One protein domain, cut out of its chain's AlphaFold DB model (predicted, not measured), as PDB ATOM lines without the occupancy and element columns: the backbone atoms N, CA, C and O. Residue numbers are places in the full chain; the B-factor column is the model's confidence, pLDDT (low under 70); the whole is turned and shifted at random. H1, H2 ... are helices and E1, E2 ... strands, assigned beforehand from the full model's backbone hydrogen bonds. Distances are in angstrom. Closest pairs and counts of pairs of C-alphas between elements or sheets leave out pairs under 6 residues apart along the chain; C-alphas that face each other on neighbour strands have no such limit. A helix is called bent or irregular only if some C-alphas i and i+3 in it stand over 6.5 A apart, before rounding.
ATOM      1  N   ALA A   9      47.626  47.283  -9.492       90.06
ATOM      2  CA  ALA A   9      48.328  46.389 -10.404       90.06
ATOM      3  C   ALA A   9      49.823  46.252 -10.068       90.06
ATOM      4  O   ALA A   9      50.328  45.143  -9.924       90.06
ATOM      5  N   SER A  10      50.525  47.365  -9.837       89.69
ATOM      6  CA  SER A  10      51.953  47.331  -9.484       89.69
ATOM      7  C   SER A  10      52.203  46.648  -8.136       89.69
ATOM      8  O   SER A  10      53.203  45.954  -7.964       89.69
ATOM      9  N   ARG A  11      51.298  46.842  -7.169       91.31
ATOM     10  CA  ARG A  11      51.382  46.193  -5.854       91.31
ATOM     11  C   ARG A  11      51.142  44.693  -5.960       91.31
ATOM     12  O   ARG A  11      51.885  43.944  -5.342       91.31
ATOM     13  N   VAL A  12      50.142  44.279  -6.738       92.56
ATOM     14  CA  VAL A  12      49.799  42.868  -6.956       92.56
ATOM     15  C   VAL A  12      50.933  42.129  -7.671       92.56
ATOM     16  O   VAL A  12      51.341  41.065  -7.213       92.56
ATOM     17  N   GLU A  13      51.516  42.711  -8.725       92.69
ATOM     18  CA  GLU A  13      52.656  42.105  -9.438       92.69
ATOM     19  C   GLU A  13      53.893  41.937  -8.538       92.69
ATOM     20  O   GLU A  13      54.681  41.014  -8.736       92.69
ATOM     21  N   ALA A  14      54.063  42.814  -7.544       91.94
ATOM     22  CA  ALA A  14      55.169  42.760  -6.593       91.94
ATOM     23  C   ALA A  14      54.946  41.783  -5.424       91.94
ATOM     24  O   ALA A  14      55.876  41.562  -4.647       91.94
ATOM     25  N   MET A  15      53.741  41.224  -5.260       91.69
ATOM     26  CA  MET A  15      53.476  40.215  -4.229       91.69
ATOM     27  C   MET A  15      54.194  38.910  -4.567       91.69
ATOM     28  O   MET A  15      54.299  38.537  -5.737       91.69
ATOM     29  N   ASP A  16      54.634  38.176  -3.549       89.38
ATOM     30  CA  ASP A  16      55.165  36.826  -3.735       89.38
ATOM     31  C   ASP A  16      54.081  35.868  -4.248       89.38
ATOM     32  O   ASP A  16      52.879  36.142  -4.161       89.38
ATOM     33  N   PHE A  17      54.505  34.748  -4.839       83.94
ATOM     34  CA  PHE A  17      53.575  33.656  -5.111       83.94
ATOM     35  C   PHE A  17      53.010  33.125  -3.800       83.94
ATOM     36  O   PHE A  17      53.723  32.967  -2.808       83.94
ATOM     37  N   TYR A  18      51.711  32.886  -3.817       79.38
ATOM     38  CA  TYR A  18      50.963  32.406  -2.683       79.38
ATOM     39  C   TYR A  18      50.903  30.885  -2.736       79.38
ATOM     40  O   TYR A  18      50.394  30.317  -3.696       79.38
ATOM     41  N   ASP A  19      51.449  30.241  -1.708       71.38
ATOM     42  CA  ASP A  19      51.191  28.832  -1.431       71.38
ATOM     43  C   ASP A  19      50.112  28.789  -0.340       71.38
ATOM     44  O   ASP A  19      50.407  29.121   0.817       71.38
ATOM     45  N   PRO A  20      48.842  28.524  -0.691       64.44
ATOM     46  CA  PRO A  20      47.754  28.557   0.269       64.44
ATOM     47  C   PRO A  20      47.998  27.529   1.371       64.44
ATOM     48  O   PRO A  20      48.137  26.330   1.125       64.44
ATOM     49  N   VAL A  21      47.979  27.989   2.621       59.59
ATOM     50  CA  VAL A  21      47.835  27.071   3.749       59.59
ATOM     51  C   VAL A  21      46.413  26.517   3.665       59.59
ATOM     52  O   VAL A  21      45.450  27.276   3.747       59.59
ATOM     53  N   PHE A  22      46.281  25.206   3.443       64.38
ATOM     54  CA  PHE A  22      44.989  24.516   3.397       64.38
ATOM     55  C   PHE A  22      44.096  24.918   4.586       64.38
ATOM     56  O   PHE A  22      44.582  24.997   5.715       64.38
ATOM     57  N   GLY A  23      42.794  25.125   4.339       82.75
ATOM     58  CA  GLY A  23      41.804  25.331   5.409       82.75
ATOM     59  C   GLY A  23      40.847  26.517   5.257       82.75
ATOM     60  O   GLY A  23      40.132  26.815   6.209       82.75
ATOM     61  N   PHE A  24      40.782  27.194   4.103       91.62
ATOM     62  CA  PHE A  24      39.844  28.315   3.921       91.62
ATOM     63  C   PHE A  24      38.386  27.935   4.173       91.62
ATOM     64  O   PHE A  24      37.671  28.698   4.811       91.62
ATOM     65  N   TYR A  25      37.951  26.757   3.719       91.88
ATOM     66  CA  TYR A  25      36.596  26.276   3.978       91.88
ATOM     67  C   TYR A  25      36.296  26.173   5.481       91.88
ATOM     68  O   TYR A  25      35.243  26.629   5.930       91.88
ATOM     69  N   ASP A  26      37.226  25.613   6.259       92.25
ATOM     70  CA  ASP A  26      37.059  25.437   7.704       92.25
ATOM     71  C   ASP A  26      36.997  26.798   8.404       92.25
ATOM     72  O   ASP A  26      36.073  27.064   9.163       92.25
ATOM     73  N   GLN A  27      37.906  27.714   8.065       93.38
ATOM     74  CA  GLN A  27      37.915  29.071   8.619       93.38
ATOM     75  C   GLN A  27      36.667  29.876   8.239       93.38
ATOM     76  O   GLN A  27      36.088  30.574   9.070       93.38
ATOM     77  N   LEU A  28      36.225  29.786   6.982       94.62
ATOM     78  CA  LEU A  28      34.980  30.411   6.541       94.62
ATOM     79  C   LEU A  28      33.791  29.819   7.301       94.62
ATOM     80  O   LEU A  28      32.917  30.567   7.728       94.62
ATOM     81  N   SER A  29      33.771  28.505   7.522       93.12
ATOM     82  CA  SER A  29      32.725  27.845   8.309       93.12
ATOM     83  C   SER A  29      32.744  28.288   9.774       93.12
ATOM     84  O   SER A  29      31.686  28.534  10.346       93.12
ATOM     85  N   GLU A  30      33.919  28.476  10.378       93.38
ATOM     86  CA  GLU A  30      34.051  29.018  11.737       93.38
ATOM     87  C   GLU A  30      33.541  30.465  11.839       93.38
ATOM     88  O   GLU A  30      32.886  30.831  12.817       93.38
ATOM     89  N   ILE A  31      33.806  31.292  10.822       94.38
ATOM     90  CA  ILE A  31      33.444  32.716  10.808       94.38
ATOM     91  C   ILE A  31      31.963  32.942  10.470       94.38
ATOM     92  O   ILE A  31      31.308  33.781  11.093       94.38
ATOM     93  N   PHE A  32      31.438  32.238   9.466       91.75
ATOM     94  CA  PHE A  32      30.085  32.441   8.938       91.75
ATOM     95  C   PHE A  32      29.047  31.478   9.526       91.75
ATOM     96  O   PHE A  32      27.852  31.759   9.446       91.75
ATOM     97  N   GLY A  33      29.491  30.395  10.164       88.62
ATOM     98  CA  GLY A  33      28.646  29.373  10.770       88.62
ATOM     99  C   GLY A  33      28.763  28.028  10.056       88.62
ATOM    100  O   GLY A  33      28.772  27.944   8.824       88.62
ATOM    101  N   GLU A  34      28.820  26.955  10.850       81.12
ATOM    102  CA  GLU A  34      28.837  25.590  10.333       81.12
ATOM    103  C   GLU A  34      27.582  25.333   9.497       81.12
ATOM    104  O   GLU A  34      26.449  25.431   9.972       81.12
ATOM    105  N   GLY A  35      27.796  25.010   8.222       81.88
ATOM    106  CA  GLY A  35      26.713  24.802   7.278       81.88
ATOM    107  C   GLY A  35      26.141  26.087   6.690       81.88
ATOM    108  O   GLY A  35      25.016  26.030   6.230       81.88
ATOM    109  N   ALA A  36      26.866  27.209   6.681       88.19
ATOM    110  CA  ALA A  36      26.541  28.391   5.867       88.19
ATOM    111  C   ALA A  36      27.275  28.418   4.517       88.19
ATOM    112  O   ALA A  36      26.863  29.129   3.598       88.19
ATOM    113  N   VAL A  37      28.378  27.670   4.439       92.38
ATOM    114  CA  VAL A  37      29.394  27.760   3.391       92.38
ATOM    115  C   VAL A  37      29.308  26.560   2.454       92.38
ATOM    116  O   VAL A  37      29.229  25.407   2.884       92.38
ATOM    117  N   ASP A  38      29.358  26.845   1.162       91.94
ATOM    118  CA  ASP A  38      29.499  25.899   0.068       91.94
ATOM    119  C   ASP A  38      30.844  26.116  -0.627       91.94
ATOM    120  O   ASP A  38      31.141  27.226  -1.059       91.94
ATOM    121  N   ASP A  39      31.652  25.062  -0.752       91.56
ATOM    122  CA  ASP A  39      32.813  25.065  -1.643       91.56
ATOM    123  C   ASP A  39      32.338  24.729  -3.059       91.56
ATOM    124  O   ASP A  39      31.832  23.631  -3.311       91.56
ATOM    125  N   ILE A  40      32.456  25.702  -3.958       90.94
ATOM    126  CA  ILE A  40      32.085  25.585  -5.370       90.94
ATOM    127  C   ILE A  40      33.320  25.686  -6.274       90.94
ATOM    128  O   ILE A  40      33.202  26.002  -7.459       90.94
ATOM    129  N   THR A  41      34.508  25.440  -5.716       88.75
ATOM    130  CA  THR A  41      35.771  25.446  -6.452       88.75
ATOM    131  C   THR A  41      35.767  24.360  -7.525       88.75
ATOM    132  O   THR A  41      35.645  23.171  -7.231       88.75
ATOM    133  N   ASP A  42      35.970  24.761  -8.776       84.75
ATOM    134  CA  ASP A  42      36.147  23.839  -9.896       84.75
ATOM    135  C   ASP A  42      37.612  23.378  -9.959       84.75
ATOM    136  O   ASP A  42      38.432  23.955 -10.669       84.75
ATOM    137  N   ILE A  43      37.977  22.398  -9.126       77.94
ATOM    138  CA  ILE A  43      39.370  21.931  -9.008       77.94
ATOM    139  C   ILE A  43      39.826  21.081 -10.201       77.94
ATOM    140  O   ILE A  43      41.024  20.999 -10.471       77.94
ATOM    141  N   ASP A  44      38.877  20.453 -10.899       74.50
ATOM    142  CA  ASP A  44      39.139  19.571 -12.039       74.50
ATOM    143  C   ASP A  44      39.403  20.361 -13.330       74.50
ATOM    144  O   ASP A  44      39.893  19.814 -14.320       74.50
ATOM    145  N   ASN A  45      39.098  21.656 -13.322       75.88
ATOM    146  CA  ASN A  45      39.373  22.557 -14.420       75.88
ATOM    147  C   ASN A  45      40.788  23.140 -14.306       75.88
ATOM    148  O   ASN A  45      41.095  23.932 -13.413       75.88
ATOM    149  N   GLU A  46      41.656  22.775 -15.252       73.00
ATOM    150  CA  GLU A  46      43.033  23.280 -15.331       73.00
ATOM    151  C   GLU A  46      43.101  24.807 -15.537       73.00
ATOM    152  O   GLU A  46      44.114  25.423 -15.212       73.00
ATOM    153  N   GLU A  47      42.020  25.435 -16.012       78.38
ATOM    154  CA  GLU A  47      41.887  26.890 -16.161       78.38
ATOM    155  C   GLU A  47      41.291  27.579 -14.914       78.38
ATOM    156  O   GLU A  47      40.974  28.771 -14.942       78.38
ATOM    157  N   SER A  48      41.114  26.845 -13.810       78.94
ATOM    158  CA  SER A  48      40.610  27.377 -12.542       78.94
ATOM    159  C   SER A  48      41.730  28.015 -11.722       78.94
ATOM    160  O   SER A  48      42.572  27.334 -11.118       78.94
ATOM    161  N   PHE A  49      41.739  29.349 -11.697       87.56
ATOM    162  CA  PHE A  49      42.773  30.153 -11.033       87.56
ATOM    163  C   PHE A  49      42.368  30.608  -9.625       87.56
ATOM    164  O   PHE A  49      43.097  31.363  -8.980       87.56
ATOM    165  N   GLU A  50      41.236  30.122  -9.116       91.56
ATOM    166  CA  GLU A  50      40.642  30.581  -7.864       91.56
ATOM    167  C   GLU A  50      40.072  29.438  -7.018       91.56
ATOM    168  O   GLU A  50      39.634  28.413  -7.532       91.56
ATOM    169  N   TYR A  51      40.057  29.641  -5.703       92.62
ATOM    170  CA  TYR A  51      39.127  28.975  -4.796       92.62
ATOM    171  C   TYR A  51      37.848  29.801  -4.729       92.62
ATOM    172  O   TYR A  51      37.923  31.026  -4.615       92.62
ATOM    173  N   SER A  52      36.692  29.145  -4.783       94.06
ATOM    174  CA  SER A  52      35.392  29.809  -4.849       94.06
ATOM    175  C   SER A  52      34.451  29.259  -3.786       94.06
ATOM    176  O   SER A  52      34.176  28.058  -3.736       94.06
ATOM    177  N   TYR A  53      33.961  30.150  -2.928       94.75
ATOM    178  CA  TYR A  53      33.111  29.815  -1.793       94.75
ATOM    179  C   TYR A  53      31.826  30.625  -1.824       94.75
ATOM    180  O   TYR A  53      31.852  31.850  -1.939       94.75
ATOM    181  N   LEU A  54      30.699  29.948  -1.638       94.38
ATOM    182  CA  LEU A  54      29.381  30.558  -1.614       94.38
ATOM    183  C   LEU A  54      28.812  30.516  -0.196       94.38
ATOM    184  O   LEU A  54      28.678  29.454   0.403       94.38
ATOM    185  N   ILE A  55      28.470  31.678   0.350       95.12
ATOM    186  CA  ILE A  55      27.899  31.816   1.687       95.12
ATOM    187  C   ILE A  55      26.431  32.194   1.548       95.12
ATOM    188  O   ILE A  55      26.101  33.233   0.970       95.12
ATOM    189  N   SER A  56      25.549  31.362   2.098       93.56
ATOM    190  CA  SER A  56      24.113  31.635   2.148       93.56
ATOM    191  C   SER A  56      23.827  32.871   2.997       93.56
ATOM    192  O   SER A  56      24.318  32.992   4.118       93.56
ATOM    193  N   LEU A  57      23.012  33.790   2.477       92.56
ATOM    194  CA  LEU A  57      22.536  34.958   3.226       92.56
ATOM    195  C   LEU A  57      21.059  34.827   3.628       92.56
ATOM    196  O   LEU A  57      20.582  35.570   4.481       92.56
ATOM    197  N   ASN A  58      20.326  33.859   3.067       86.12
ATOM    198  CA  ASN A  58      18.937  33.599   3.444       86.12
ATOM    199  C   ASN A  58      18.832  32.815   4.764       86.12
ATOM    200  O   ASN A  58      19.749  32.110   5.179       86.12
ATOM    201  N   ARG A  59      17.651  32.883   5.403       67.88
ATOM    202  CA  ARG A  59      17.231  32.030   6.539       67.88
ATOM    203  C   ARG A  59      18.303  31.835   7.624       67.88
ATOM    204  O   ARG A  59      18.508  30.720   8.084       67.88
ATOM    205  N   GLN A  60      18.926  32.932   8.062       69.50
ATOM    206  CA  GLN A  60      19.981  32.949   9.093       69.50
ATOM    207  C   GLN A  60      21.319  32.323   8.661       69.50
ATOM    208  O   GLN A  60      22.090  31.894   9.510       69.50
ATOM    209  N   GLY A  61      21.606  32.296   7.358       65.25
ATOM    210  CA  GLY A  61      22.877  31.807   6.835       65.25
ATOM    211  C   GLY A  61      22.969  30.288   6.798       65.25
ATOM    212  O   GLY A  61      24.021  29.732   7.056       65.25
ATOM    213  N   ILE A  62      21.866  29.597   6.511       74.06
ATOM    214  CA  ILE A  62      21.863  28.136   6.381       74.06
ATOM    215  C   ILE A  62      22.080  27.770   4.909       74.06
ATOM    216  O   ILE A  62      21.397  28.294   4.026       74.06
ATOM    217  N   LYS A  63      23.015  26.857   4.652       76.38
ATOM    218  CA  LYS A  63      23.283  26.212   3.364       76.38
ATOM    219  C   LYS A  63      22.042  25.483   2.888       76.38
ATOM    220  O   LYS A  63      21.376  24.779   3.649       76.38
ATOM    221  N   PHE A  64      21.768  25.616   1.601       71.81
ATOM    222  CA  PHE A  64      20.656  24.931   0.971       71.81
ATOM    223  C   PHE A  64      21.152  23.677   0.266       71.81
ATOM    224  O   PHE A  64      22.124  23.711  -0.485       71.81
ATOM    225  N   SER A  65      20.444  22.564   0.451       75.94
ATOM    226  CA  SER A  65      20.506  21.494  -0.542       75.94
ATOM    227  C   SER A  65      19.911  21.985  -1.867       75.94
ATOM    228  O   SER A  65      19.118  22.929  -1.890       75.94
ATOM    229  N   SER A  66      20.221  21.313  -2.978       73.94
ATOM    230  CA  SER A  66      19.642  21.657  -4.285       73.94
ATOM    231  C   SER A  66      18.106  21.651  -4.268       73.94
ATOM    232  O   SER A  66      17.479  22.503  -4.888       73.94
ATOM    233  N   GLU A  67      17.486  20.724  -3.529       77.25
ATOM    234  CA  GLU A  67      16.027  20.669  -3.368       77.25
ATOM    235  C   GLU A  67      15.495  21.882  -2.600       77.25
ATOM    236  O   GLU A  67      14.539  22.521  -3.034       77.25
ATOM    237  N   GLN A  68      16.151  22.255  -1.498       80.94
ATOM    238  CA  GLN A  68      15.749  23.418  -0.709       80.94
ATOM    239  C   GLN A  68      15.970  24.730  -1.463       80.94
ATOM    240  O   GLN A  68      15.210  25.674  -1.259       80.94
ATOM    241  N   LEU A  69      16.988  24.794  -2.326       79.38
ATOM    242  CA  LEU A  69      17.228  25.940  -3.192       79.38
ATOM    243  C   LEU A  69      16.114  26.078  -4.232       79.38
ATOM    244  O   LEU A  69      15.606  27.176  -4.423       79.38
ATOM    245  N   ASN A  70      15.683  24.982  -4.859       78.44
ATOM    246  CA  ASN A  70      14.552  25.016  -5.789       78.44
ATOM    247  C   ASN A  70      13.275  25.502  -5.090       78.44
ATOM    248  O   ASN A  70      12.624  26.425  -5.578       78.44
ATOM    249  N   ASP A  71      12.972  24.963  -3.905       81.62
ATOM    250  CA  ASP A  71      11.835  25.402  -3.089       81.62
ATOM    251  C   ASP A  71      11.933  26.881  -2.682       81.62
ATOM    252  O   ASP A  71      10.918  27.578  -2.596       81.62
ATOM    253  N   LEU A  72      13.147  27.358  -2.383       82.50
ATOM    254  CA  LEU A  72      13.420  28.756  -2.066       82.50
ATOM    255  C   LEU A  72      13.111  29.632  -3.280       82.50
ATOM    256  O   LEU A  72      12.302  30.545  -3.168       82.50
ATOM    257  N   LEU A  73      13.678  29.297  -4.440       84.25
ATOM    258  CA  LEU A  73      13.537  30.043  -5.691       84.25
ATOM    259  C   LEU A  73      12.095  30.090  -6.208       84.25
ATOM    260  O   LEU A  73      11.732  31.010  -6.936       84.25
ATOM    261  N   GLU A  74      11.245  29.135  -5.834       83.62
ATOM    262  CA  GLU A  74       9.813  29.195  -6.139       83.62
ATOM    263  C   GLU A  74       9.046  30.223  -5.291       83.62
ATOM    264  O   GLU A  74       7.950  30.642  -5.673       83.62
ATOM    265  N   ARG A  75       9.587  30.623  -4.135       83.94
ATOM    266  CA  ARG A  75       8.869  31.404  -3.113       83.94
ATOM    267  C   ARG A  75       9.465  32.783  -2.869       83.94
ATOM    268  O   ARG A  75       8.719  33.723  -2.609       83.94
ATOM    269  N   GLU A  76      10.785  32.889  -2.905       88.00
ATOM    270  CA  GLU A  76      11.545  34.068  -2.514       88.00
ATOM    271  C   GLU A  76      12.876  34.148  -3.275       88.00
ATOM    272  O   GLU A  76      13.324  33.193  -3.910       88.00
ATOM    273  N   ASP A  77      13.492  35.326  -3.256       91.62
ATOM    274  CA  ASP A  77      14.790  35.538  -3.889       91.62
ATOM    275  C   ASP A  77      15.896  34.868  -3.051       91.62
ATOM    276  O   ASP A  77      15.905  34.967  -1.818       91.62
ATOM    277  N   ALA A  78      16.850  34.213  -3.712       92.31
ATOM    278  CA  ALA A  78      18.019  33.640  -3.049       92.31
ATOM    279  C   ALA A  78      19.192  34.624  -3.099       92.31
ATOM    280  O   ALA A  78      19.451  35.213  -4.147       92.31
ATOM    281  N   TYR A  79      19.901  34.792  -1.986       94.06
ATOM    282  CA  TYR A  79      20.991  35.741  -1.806       94.06
ATOM    283  C   TYR A  79      22.224  35.028  -1.267       94.06
ATOM    284  O   TYR A  79      22.151  34.302  -0.274       94.06
ATOM    285  N   PHE A  80      23.367  35.308  -1.882       95.25
ATOM    286  CA  PHE A  80      24.640  34.720  -1.504       95.25
ATOM    287  C   PHE A  80      25.754  35.761  -1.498       95.25
ATOM    288  O   PHE A  80      25.727  36.734  -2.255       95.25
ATOM    289  N   LEU A  81      26.748  35.535  -0.647       96.50
ATOM    290  CA  LEU A  81      28.057  36.161  -0.736       96.50
ATOM    291  C   LEU A  81      28.998  35.153  -1.399       96.50
ATOM    292  O   LEU A  81      29.258  34.096  -0.837       96.50
ATOM    293  N   ASN A  82      29.494  35.483  -2.582       96.50
ATOM    294  CA  ASN A  82      30.540  34.740  -3.262       96.50
ATOM    295  C   ASN A  82      31.904  35.309  -2.847       96.50
ATOM    296  O   ASN A  82      32.113  36.520  -2.940       96.50
ATOM    297  N   ILE A  83      32.813  34.460  -2.375       96.56
ATOM    298  CA  ILE A  83      34.196  34.808  -2.040       96.56
ATOM    299  C   ILE A  83      35.114  34.042  -2.981       96.56
ATOM    300  O   ILE A  83      35.097  32.814  -3.008       96.56
ATOM    301  N   LEU A  84      35.951  34.784  -3.696       94.94
ATOM    302  CA  LEU A  84      36.956  34.244  -4.600       94.94
ATOM    303  C   LEU A  84      38.338  34.511  -4.012       94.94
ATOM    304  O   LEU A  84      38.609  35.628  -3.567       94.94
ATOM    305  N   ILE A  85      39.216  33.514  -4.020       94.81
ATOM    306  CA  ILE A  85      40.599  33.635  -3.546       94.81
ATOM    307  C   ILE A  85      41.524  33.152  -4.651       94.81
ATOM    308  O   ILE A  85      41.393  32.020  -5.104       94.81
ATOM    309  N   SER A  86      42.471  33.985  -5.079       93.50
ATOM    310  CA  SER A  86      43.408  33.584  -6.131       93.50
ATOM    311  C   SER A  86      44.317  32.454  -5.647       93.50
ATOM    312  O   SER A  86      44.792  32.447  -4.509       93.50
ATOM    313  N   ARG A  87      44.587  31.494  -6.532       90.31
ATOM    314  CA  ARG A  87      45.514  30.384  -6.272       90.31
ATOM    315  C   ARG A  87      46.978  30.784  -6.425       90.31
ATOM    316  O   ARG A  87      47.846  30.067  -5.947       90.31
ATOM    317  N   GLU A  88      47.259  31.904  -7.090       90.25
ATOM    318  CA  GLU A  88      48.633  32.342  -7.368       90.25
ATOM    319  C   GLU A  88      49.131  33.434  -6.430       90.25
ATOM    320  O   GLU A  88      50.333  33.539  -6.175       90.25
ATOM    321  N   LYS A  89      48.230  34.297  -5.962       92.25
ATOM    322  CA  LYS A  89      48.546  35.470  -5.142       92.25
ATOM    323  C   LYS A  89      47.582  35.524  -3.966       92.25
ATOM    324  O   LYS A  89      46.446  35.084  -4.084       92.25
ATOM    325  N   ALA A  90      48.013  36.112  -2.851       93.31
ATOM    326  CA  ALA A  90      47.192  36.284  -1.652       93.31
ATOM    327  C   ALA A  90      46.122  37.374  -1.868       93.31
ATOM    328  O   ALA A  90      46.134  38.416  -1.216       93.31
ATOM    329  N   LEU A  91      45.243  37.172  -2.846       95.31
ATOM    330  CA  LEU A  91      44.211  38.097  -3.292       95.31
ATOM    331  C   LEU A  91      42.852  37.496  -2.999       95.31
ATOM    332  O   LEU A  91      42.653  36.295  -3.178       95.31
ATOM    333  N   ALA A  92      41.909  38.352  -2.634       95.62
ATOM    334  CA  ALA A  92      40.524  37.961  -2.499       95.62
ATOM    335  C   ALA A  92      39.592  38.983  -3.137       95.62
ATOM    336  O   ALA A  92      39.850  40.189  -3.132       95.62
ATOM    337  N   VAL A  93      38.467  38.485  -3.621       95.81
ATOM    338  CA  VAL A  93      37.348  39.267  -4.135       95.81
ATOM    339  C   VAL A  93      36.089  38.779  -3.443       95.81
ATOM    340  O   VAL A  93      35.999  37.630  -3.010       95.81
ATOM    341  N   ARG A  94      35.106  39.669  -3.330       95.69
ATOM    342  CA  ARG A  94      33.749  39.271  -2.981       95.69
ATOM    343  C   ARG A  94      32.744  39.861  -3.944       95.69
ATOM    344  O   ARG A  94      32.882  41.014  -4.357       95.69
ATOM    345  N   GLU A  95      31.693  39.104  -4.180       95.38
ATOM    346  CA  GLU A  95      30.542  39.513  -4.964       95.38
ATOM    347  C   GLU A  95      29.267  39.086  -4.246       95.38
ATOM    348  O   GLU A  95      29.223  38.070  -3.557       95.38
ATOM    349  N   PHE A  96      28.206  39.861  -4.410       96.00
ATOM    350  CA  PHE A  96      26.879  39.498  -3.947       96.00
ATOM    351  C   PHE A  96      26.107  38.933  -5.115       96.00
ATOM    352  O   PHE A  96      25.976  39.580  -6.152       96.00
ATOM    353  N   TRP A  97      25.593  37.729  -4.930       96.00
ATOM    354  CA  TRP A  97      24.794  37.031  -5.915       96.00
ATOM    355  C   TRP A  97      23.344  37.028  -5.466       96.00
ATOM    356  O   TRP A  97      23.037  36.792  -4.295       96.00
ATOM    357  N   LYS A  98      22.448  37.284  -6.410       94.94
ATOM    358  CA  LYS A  98      21.012  37.163  -6.223       94.94
ATOM    359  C   LYS A  98      20.428  36.325  -7.348       94.94
ATOM    360  O   LYS A  98      20.626  36.627  -8.520       94.94
ATOM    361  N   TYR A  99      19.639  35.326  -6.979       93.25
ATOM    362  CA  TYR A  99      18.769  34.609  -7.899       93.25
ATOM    363  C   TYR A  99      17.326  35.051  -7.648       93.25
ATOM    364  O   TYR A  99      16.727  34.640  -6.647       93.25
ATOM    365  N   PRO A 100      16.751  35.902  -8.516       91.31
ATOM    366  CA  PRO A 100      15.368  36.319  -8.378       91.31
ATOM    367  C   PRO A 100      14.427  35.123  -8.527       91.31
ATOM    368  O   PRO A 100      14.553  34.327  -9.462       91.31
ATOM    369  N   SER A 101      13.423  35.054  -7.661       88.62
ATOM    370  CA  SER A 101      12.372  34.028  -7.686       88.62
ATOM    371  C   SER A 101      11.680  33.926  -9.052       88.62
ATOM    372  O   SER A 101      11.479  32.843  -9.605       88.62
ATOM    373  N   GLN A 102      11.397  35.073  -9.677       84.00
ATOM    374  CA  GLN A 102      10.798  35.132 -11.016       84.00
ATOM    375  C   GLN A 102      11.687  34.516 -12.106       84.00
ATOM    376  O   GLN A 102      11.171  34.042 -13.118       84.00
ATOM    377  N   GLY A 103      13.005  34.493 -11.894       79.06
ATOM    378  CA  GLY A 103      13.977  33.892 -12.803       79.06
ATOM    379  C   GLY A 103      14.103  32.374 -12.664       79.06
ATOM    380  O   GLY A 103      14.759  31.761 -13.502       79.06
ATOM    381  N   ARG A 104      13.500  31.754 -11.634       78.50
ATOM    382  CA  ARG A 104      13.548  30.299 -11.367       78.50
ATOM    383  C   ARG A 104      14.965  29.710 -11.458       78.50
ATOM    384  O   ARG A 104      15.175  28.669 -12.076       78.50
ATOM    385  N   GLY A 105      15.945  30.426 -10.906       79.00
ATOM    386  CA  GLY A 105      17.356  30.019 -10.908       79.00
ATOM    387  C   GLY A 105      18.096  30.184 -12.240       79.00
ATOM    388  O   GLY A 105      19.277  29.868 -12.309       79.00
ATOM    389  N   GLN A 106      17.448  30.690 -13.295       85.38
ATOM    390  CA  GLN A 106      18.085  30.919 -14.602       85.38
ATOM    391  C   GLN A 106      18.706  32.310 -14.742       85.38
ATOM    392  O   GLN A 106      19.463  32.560 -15.676       85.38
ATOM    393  N   VAL A 107      18.360  33.224 -13.837       90.06
ATOM    394  CA  VAL A 107      18.867  34.595 -13.818       90.06
ATOM    395  C   VAL A 107      19.732  34.761 -12.581       90.06
ATOM    396  O   VAL A 107      19.257  34.522 -11.471       90.06
ATOM    397  N   LEU A 108      20.978  35.177 -12.792       92.94
ATOM    398  CA  LEU A 108      21.907  35.573 -11.744       92.94
ATOM    399  C   LEU A 108      22.152  37.078 -11.859       92.94
ATOM    400  O   LEU A 108      22.623  37.564 -12.886       92.94
ATOM    401  N   GLU A 109      21.831  37.805 -10.798       94.94
ATOM    402  CA  GLU A 109      22.207  39.202 -10.615       94.94
ATOM    403  C   GLU A 109      23.452  39.263  -9.724       94.94
ATOM    404  O   GLU A 109      23.465  38.688  -8.633       94.94
ATOM    405  N   VAL A 110      24.491  39.967 -10.177       93.94
ATOM    406  CA  VAL A 110      25.756  40.140  -9.448       93.94
ATOM    407  C   VAL A 110      25.925  41.605  -9.062       93.94
ATOM    408  O   VAL A 110      25.619  42.506  -9.843       93.94
ATOM    409  N   SER A 111      26.394  41.855  -7.843       94.12
ATOM    410  CA  SER A 111      26.600  43.198  -7.303       94.12
ATOM    411  C   SER A 111      27.847  43.255  -6.422       94.12
ATOM    412  O   SER A 111      28.165  42.310  -5.708       94.12
ATOM    413  N   SER A 112      28.531  44.399  -6.400       90.81
ATOM    414  CA  SER A 112      29.618  44.673  -5.445       90.81
ATOM    415  C   SER A 112      29.109  45.059  -4.047       90.81
ATOM    416  O   SER A 112      29.878  45.103  -3.085       90.81
ATOM    417  N   SER A 113      27.808  45.338  -3.925       93.38
ATOM    418  CA  SER A 113      27.129  45.760  -2.695       93.38
ATOM    419  C   SER A 113      25.990  44.811  -2.325       93.38
ATOM    420  O   SER A 113      25.381  44.194  -3.201       93.38
ATOM    421  N   CYS A 114      25.664  44.728  -1.032       93.69
ATOM    422  CA  CYS A 114      24.529  43.939  -0.550       93.69
ATOM    423  C   CYS A 114      23.219  44.371  -1.234       93.69
ATOM    424  O   CYS A 114      22.941  45.564  -1.341       93.69
ATOM    425  N   PHE A 115      22.381  43.405  -1.618       95.25
ATOM    426  CA  PHE A 115      21.034  43.682  -2.136       95.25
ATOM    427  C   PHE A 115      20.047  44.107  -1.040       95.25
ATOM    428  O   PHE A 115      19.120  44.865  -1.317       95.25
ATOM    429  N   LEU A 116      20.243  43.617   0.190       94.69
ATOM    430  CA  LEU A 116      19.411  43.911   1.358       94.69
ATOM    431  C   LEU A 116      20.265  44.530   2.470       94.69
ATOM    432  O   LEU A 116      21.376  44.067   2.735       94.69
ATOM    433  N   GLU A 117      19.739  45.556   3.142       93.06
ATOM    434  CA  GLU A 117      20.442  46.268   4.222       93.06
ATOM    435  C   GLU A 117      20.771  45.338   5.402       93.06
ATOM    436  O   GLU A 117      21.847  45.422   5.998       93.06
ATOM    437  N   GLU A 118      19.887  44.383   5.692       91.81
ATOM    438  CA  GLU A 118      20.086  43.381   6.742       91.81
ATOM    439  C   GLU A 118      21.296  42.470   6.512       91.81
ATOM    440  O   GLU A 118      21.804  41.909   7.476       91.81
ATOM    441  N   HIS A 119      21.813  42.356   5.283       93.94
ATOM    442  CA  HIS A 119      23.001  41.551   4.983       93.94
ATOM    443  C   HIS A 119      24.316  42.297   5.240       93.94
ATOM    444  O   HIS A 119      25.379  41.689   5.195       93.94
ATOM    445  N   THR A 120      24.286  43.589   5.578       92.94
ATOM    446  CA  THR A 120      25.504  44.405   5.764       92.94
ATOM    447  C   THR A 120      26.463  43.879   6.840       92.94
ATOM    448  O   THR A 120      27.658  44.182   6.797       92.94
ATOM    449  N   PHE A 121      25.995  43.053   7.785       90.56
ATOM    450  CA  PHE A 121      26.853  42.438   8.806       90.56
ATOM    451  C   PHE A 121      27.967  41.564   8.214       90.56
ATOM    452  O   PHE A 121      29.046  41.500   8.813       90.56
ATOM    453  N   VAL A 122      27.745  40.944   7.047       94.00
ATOM    454  CA  VAL A 122      28.721  40.045   6.408       94.00
ATOM    455  C   VAL A 122      29.986  40.759   5.977       94.00
ATOM    456  O   VAL A 122      31.032  40.129   5.874       94.00
ATOM    457  N   HIS A 123      29.935  42.080   5.795       94.94
ATOM    458  CA  HIS A 123      31.132  42.858   5.515       94.94
ATOM    459  C   HIS A 123      32.163  42.722   6.635       94.94
ATOM    460  O   HIS A 123      33.332  42.497   6.350       94.94
ATOM    461  N   ARG A 124      31.726  42.756   7.901       96.06
ATOM    462  CA  ARG A 124      32.632  42.601   9.050       96.06
ATOM    463  C   ARG A 124      33.212  41.192   9.149       96.06
ATOM    464  O   ARG A 124      34.363  41.051   9.545       96.06
ATOM    465  N   LEU A 125      32.419  40.174   8.811       96.12
ATOM    466  CA  LEU A 125      32.860  38.775   8.802       96.12
ATOM    467  C   LEU A 125      33.874  38.525   7.681       96.12
ATOM    468  O   LEU A 125      34.918  37.923   7.906       96.12
ATOM    469  N   PHE A 126      33.620  39.080   6.497       96.62
ATOM    470  CA  PHE A 126      34.575  39.060   5.399       96.62
ATOM    471  C   PHE A 126      35.876  39.784   5.766       96.62
ATOM    472  O   PHE A 126      36.953  39.230   5.590       96.62
ATOM    473  N   ASP A 127      35.803  40.988   6.334       96.88
ATOM    474  CA  ASP A 127      37.002  41.741   6.723       96.88
ATOM    475  C   ASP A 127      37.827  40.995   7.792       96.88
ATOM    476  O   ASP A 127      39.059  41.069   7.794       96.88
ATOM    477  N   LEU A 128      37.161  40.254   8.689       96.50
ATOM    478  CA  LEU A 128      37.814  39.351   9.638       96.50
ATOM    479  C   LEU A 128      38.580  38.244   8.902       96.50
ATOM    480  O   LEU A 128      39.780  38.104   9.134       96.50
ATOM    481  N   PHE A 129      37.916  37.541   7.981       96.12
ATOM    482  CA  PHE A 129      38.515  36.483   7.165       96.12
ATOM    483  C   PHE A 129      39.752  36.968   6.392       96.12
ATOM    484  O   PHE A 129      40.810  36.338   6.441       96.12
ATOM    485  N   ILE A 130      39.643  38.123   5.728       95.81
ATOM    486  CA  ILE A 130      40.740  38.745   4.973       95.81
ATOM    487  C   ILE A 130      41.942  39.022   5.873       95.81
ATOM    488  O   ILE A 130      43.083  38.739   5.503       95.81
ATOM    489  N   ARG A 131      41.698  39.564   7.070       95.06
ATOM    490  CA  ARG A 131      42.757  39.909   8.018       95.06
ATOM    491  C   ARG A 131      43.452  38.673   8.586       95.06
ATOM    492  O   ARG A 131      44.675  38.691   8.688       95.06
ATOM    493  N   GLU A 132      42.697  37.649   8.978       93.31
ATOM    494  CA  GLU A 132      43.248  36.417   9.566       93.31
ATOM    495  C   GLU A 132      44.096  35.624   8.569       93.31
ATOM    496  O   GLU A 132      45.073  34.994   8.964       93.31
ATOM    497  N   ASN A 133      43.789  35.742   7.276       91.75
ATOM    498  CA  ASN A 133      44.517  35.072   6.201       91.75
ATOM    499  C   ASN A 133      45.540  35.951   5.481       91.75
ATOM    500  O   ASN A 133      46.151  35.510   4.509       91.75
ATOM    501  N   HIS A 134      45.739  37.189   5.939       92.00
ATOM    502  CA  HIS A 134      46.659  38.146   5.317       92.00
ATOM    503  C   HIS A 134      46.408  38.358   3.811       92.00
ATOM    504  O   HIS A 134      47.347  38.563   3.039       92.00
ATOM    505  N   LEU A 135      45.141  38.329   3.393       93.69
ATOM    506  CA  LEU A 135      44.745  38.505   1.998       93.69
ATOM    507  C   LEU A 135      44.627  39.995   1.647       93.69
ATOM    508  O   LEU A 135      44.270  40.836   2.475       93.69
ATOM    509  N   LEU A 136      44.896  40.335   0.389       95.25
ATOM    510  CA  LEU A 136      44.594  41.640  -0.184       95.25
ATOM    511  C   LEU A 136      43.219  41.584  -0.853       95.25
ATOM    512  O   LEU A 136      43.050  40.951  -1.894       95.25
ATOM    513  N   TYR A 137      42.244  42.277  -0.270       95.69
ATOM    514  CA  TYR A 137      40.935  42.455  -0.892       95.69
ATOM    515  C   TYR A 137      41.005  43.460  -2.052       95.69
ATOM    516  O   TYR A 137      41.504  44.576  -1.871       95.69
ATOM    517  N   LEU A 138      40.477  43.070  -3.214       95.19
ATOM    518  CA  LEU A 138      40.344  43.915  -4.400       95.19
ATOM    519  C   LEU A 138      38.874  44.277  -4.659       95.19
ATOM    520  O   LEU A 138      37.988  43.423  -4.661       95.19
ATOM    521  N   THR A 139      38.621  45.563  -4.889       91.88
ATOM    522  CA  THR A 139      37.314  46.096  -5.315       91.88
ATOM    523  C   THR A 139      37.138  45.994  -6.832       91.88
ATOM    524  O   THR A 139      38.124  45.863  -7.550       91.88
ATOM    525  N   GLY A 140      35.901  46.114  -7.333       87.25
ATOM    526  CA  GLY A 140      35.611  46.053  -8.776       87.25
ATOM    527  C   GLY A 140      36.454  47.021  -9.615       87.25
ATOM    528  O   GLY A 140      37.075  46.615 -10.590       87.25
ATOM    529  N   ASP A 141      36.589  48.275  -9.175       89.88
ATOM    530  CA  ASP A 141      37.423  49.259  -9.879       89.88
ATOM    531  C   ASP A 141      38.897  48.825  -9.940       89.88
ATOM    532  O   ASP A 141      39.562  49.002 -10.956       89.88
ATOM    533  N   GLN A 142      39.406  48.212  -8.868       93.56
ATOM    534  CA  GLN A 142      40.785  47.723  -8.817       93.56
ATOM    535  C   GLN A 142      40.980  46.482  -9.685       93.56
ATOM    536  O   GLN A 142      42.036  46.332 -10.285       93.56
ATOM    537  N   LEU A 143      39.976  45.610  -9.776       92.69
ATOM    538  CA  LEU A 143      40.014  44.414 -10.618       92.69
ATOM    539  C   LEU A 143      40.138  44.745 -12.107       92.69
ATOM    540  O   LEU A 143      40.825  44.018 -12.824       92.69
ATOM    541  N   SER A 144      39.586  45.887 -12.524       93.19
ATOM    542  CA  SER A 144      39.705  46.407 -13.889       93.19
ATOM    543  C   SER A 144      41.081  47.003 -14.231       93.19
ATOM    544  O   SER A 144      41.336  47.339 -15.390       93.19
ATOM    545  N   GLU A 145      41.994  47.154 -13.258       93.69
ATOM    546  CA  GLU A 145      43.340  47.659 -13.544       93.69
ATOM    547  C   GLU A 145      44.105  46.704 -14.476       93.69
ATOM    548  O   GLU A 145      44.098  45.483 -14.309       93.69
ATOM    549  N   GLU A 146      44.799  47.275 -15.465       93.31
ATOM    550  CA  GLU A 146      45.511  46.502 -16.483       93.31
ATOM    551  C   GLU A 146      46.886  46.017 -16.001       93.31
ATOM    552  O   GLU A 146      47.712  46.785 -15.498       93.31
ATOM    553  N   VAL A 147      47.178  44.752 -16.289       93.00
ATOM    554  CA  VAL A 147      48.482  44.100 -16.127       93.00
ATOM    555  C   VAL A 147      48.884  43.389 -17.413       93.00
ATOM    556  O   VAL A 147      48.067  43.144 -18.299       93.00
ATOM    557  N   PHE A 148      50.168  43.052 -17.538       91.88
ATOM    558  CA  PHE A 148      50.641  42.251 -18.662       91.88
ATOM    559  C   PHE A 148      50.579  40.753 -18.343       91.88
ATOM    560  O   PHE A 148      51.068  40.297 -17.306       91.88
ATOM    561  N   LEU A 149      50.023  39.991 -19.282       91.00
ATOM    562  CA  LEU A 149      50.049  38.535 -19.336       91.00
ATOM    563  C   LEU A 149      50.496  38.136 -20.746       91.00
ATOM    564  O   LEU A 149      49.867  38.518 -21.730       91.00
ATOM    565  N   GLU A 150      51.637  37.451 -20.852       90.06
ATOM    566  CA  GLU A 150      52.207  36.998 -22.136       90.06
ATOM    567  C   GLU A 150      52.315  38.106 -23.208       90.06
ATOM    568  O   GLU A 150      52.064  37.911 -24.396       90.06
ATOM    569  N   GLY A 151      52.676  39.321 -22.780       90.69
ATOM    570  CA  GLY A 151      52.822  40.481 -23.665       90.69
ATOM    571  C   GLY A 151      51.506  41.149 -24.085       90.69
ATOM    572  O   GLY A 151      51.540  42.125 -24.834       90.69
ATOM    573  N   ARG A 152      50.355  40.682 -23.590       93.56
ATOM    574  CA  ARG A 152      49.044  41.323 -23.766       93.56
ATOM    575  C   ARG A 152      48.625  42.038 -22.490       93.56
ATOM    576  O   ARG A 152      48.939  41.578 -21.398       93.56
ATOM    577  N   LYS A 153      47.910  43.153 -22.636       94.12
ATOM    578  CA  LYS A 153      47.236  43.810 -21.514       94.12
ATOM    579  C   LYS A 153      45.926  43.090 -21.226       94.12
ATOM    580  O   LYS A 153      45.131  42.899 -22.145       94.12
ATOM    581  N   VAL A 154      45.733  42.703 -19.976       94.06
ATOM    582  CA  VAL A 154      44.522  42.066 -19.451       94.06
ATOM    583  C   VAL A 154      44.193  42.681 -18.092       94.06
ATOM    584  O   VAL A 154      45.068  43.299 -17.484       94.06
ATOM    585  N   SER A 155      42.964  42.532 -17.609       95.12
ATOM    586  CA  SER A 155      42.613  42.985 -16.261       95.12
ATOM    587  C   SER A 155      43.201  42.065 -15.187       95.12
ATOM    588  O   SER A 155      43.532  40.900 -15.450       95.12
ATOM    589  N   LEU A 156      43.338  42.583 -13.963       94.31
ATOM    590  CA  LEU A 156      43.700  41.769 -12.801       94.31
ATOM    591  C   LEU A 156      42.699  40.631 -12.591       94.31
ATOM    592  O   LEU A 156      43.116  39.530 -12.220       94.31
ATOM    593  N   TYR A 157      41.410  40.874 -12.860       93.88
ATOM    594  CA  TYR A 157      40.382  39.850 -12.697       93.88
ATOM    595  C   TYR A 157      40.619  38.663 -13.632       93.88
ATOM    596  O   TYR A 157      40.637  37.511 -13.202       93.88
ATOM    597  N   TYR A 158      40.928  38.944 -14.898       93.75
ATOM    598  CA  TYR A 158      41.243  37.895 -15.858       93.75
ATOM    599  C   TYR A 158      42.516  37.139 -15.482       93.75
ATOM    600  O   TYR A 158      42.514  35.912 -15.435       93.75
ATOM    601  N   LYS A 159      43.600  37.856 -15.165       93.56
ATOM    602  CA  LYS A 159      44.896  37.223 -14.896       93.56
ATOM    603  C   LYS A 159      44.865  36.285 -13.688       93.56
ATOM    604  O   LYS A 159      45.450  35.214 -13.758       93.56
ATOM    605  N   TYR A 160      44.222  36.690 -12.592       93.25
ATOM    606  CA  TYR A 160      44.349  35.995 -11.305       93.25
ATOM    607  C   TYR A 160      43.142  35.156 -10.893       93.25
ATOM    608  O   TYR A 160      43.254  34.393  -9.934       93.25
ATOM    609  N   PHE A 161      42.019  35.302 -11.597       92.06
ATOM    610  CA  PHE A 161      40.756  34.624 -11.299       92.06
ATOM    611  C   PHE A 161      40.121  33.983 -12.549       92.06
ATOM    612  O   PHE A 161      39.154  33.239 -12.433       92.06
ATOM    613  N   ASN A 162      40.662  34.231 -13.754       90.81
ATOM    614  CA  ASN A 162      40.077  33.811 -15.037       90.81
ATOM    615  C   ASN A 162      38.618  34.281 -15.216       90.81
ATOM    616  O   ASN A 162      37.758  33.577 -15.748       90.81
TER     617      ASN A 162
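What this domain is: This is residues 9 to 162 of the 165 residues of an uncharacterized protein of Fastidiosipila sp (UniProt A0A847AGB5). The body is a strongly twisted sheet of five strands, E1 to E5, with helices H2 and H4 covering one face and the short helix H6 crossing the opposite face near one end of the long strands E3 and E4. Around H6 the small hairpin of E6 and E7 and the short helices H1 and H5 gather into a head at that end, while H3 sits at the other end of the sheet. The printed part has 154 residues, with six named helices and seven named strands in the order H1 H2 E1 E2 H3 E3 E4 E5 H4 H5 E6 E7 H6; the class is mixed, helices and strands. The large sheet has the order E1 - E2 - E3 - E4 - E5, all antiparallel. The whole is compact, with a radius of gyration of the C-alphas of 16.1 A and spans of 49 by 33 by 30 A.

How they stand to each other: Start at H1, residues 9 to 13, and look across to E6, residues 146 to 149: their closest C-alphas, of Ala 9 and Val 147, are 6.2 A apart. H2, residues 24 to 32, is on the large sheet at a height of 9.4 A, over E1, residues 37 to 39, and E2, residues 50 to 56; it runs along the strands, at 24 degrees to E2 on the local plane. Its closest C-alpha to E1 is Ser 29, 5.9 A from that of Val 37. In the hairpin of E1 and E2, find N 38 and O 54 within hydrogen-bond range at 2.8 A. H3, residues 66 to 73, only grazes the sheet, with residues 69 to 73. E2 and E3, residues 78 to 86, are antiparallel, with N 53 and O 83 at 2.9 A. E3, E4, residues 91 to 99, and E5, residues 109 to 111, form a meander, each strand the antiparallel neighbour of the one before; look for N 82 and O 95 at 2.8 A, and N 98 and O 109 at 2.8 A. H4, residues 117 to 132, is on the same face as H2, along the strands and over E3 and E4, at a height of 10.2 A. With residues 125 to 129 alone it touches H2, at a steep tilt of 44 degrees, opposite ways; the closest C-alphas, of Ile 31 and Leu 125, are 6.4 A apart. H4 is irregular, with C-alphas 118 and 121 7.1 A apart. H5, residues 140 to 143, only just touches H6, residues 156 to 161, with 3 pairs of C-alphas within 8 A, the closest being Leu 143 and Tyr 157 at 5.0 A. H6 is on the opposite face from H2 and H4, over E3 at a height of 8.8 A, and runs across the strands, at 83 degrees to E3 on the local plane. In the hairpin of E6 and E7, residues 152 to 155, N 147 and O 154 are 2.8 A apart. Every O i to N i+4 pair is within hydrogen-bond range in H1, H2, H3 and H6; in H4 it is 7 of 12, and H5 is too short for such a pair.

Where its parts are: Find C-alpha 9 at (48.328, 46.389, -10.404), where H1 begins. H2 measures 11.7 A from first to last C-alpha, E2 19.4 A and H3 10.5 A. From C-alpha 78 at (18.019, 33.640, -3.049), E3 runs 25.6 A; E4 then runs 26.1 A and H4 25.4 A. E7 measures 10.0 A, and H6 ends at C-alpha 161, at (40.756, 34.624, -11.299).

The domain as a whole: The two C-alphas farthest apart, of Arg 75 and Gly 151, are 49.4 A apart. The printed part has no cut, and no link is long. The mean pLDDT of the printed part is 89.1; residues 20 to 22 and 59 to 61 are under 70.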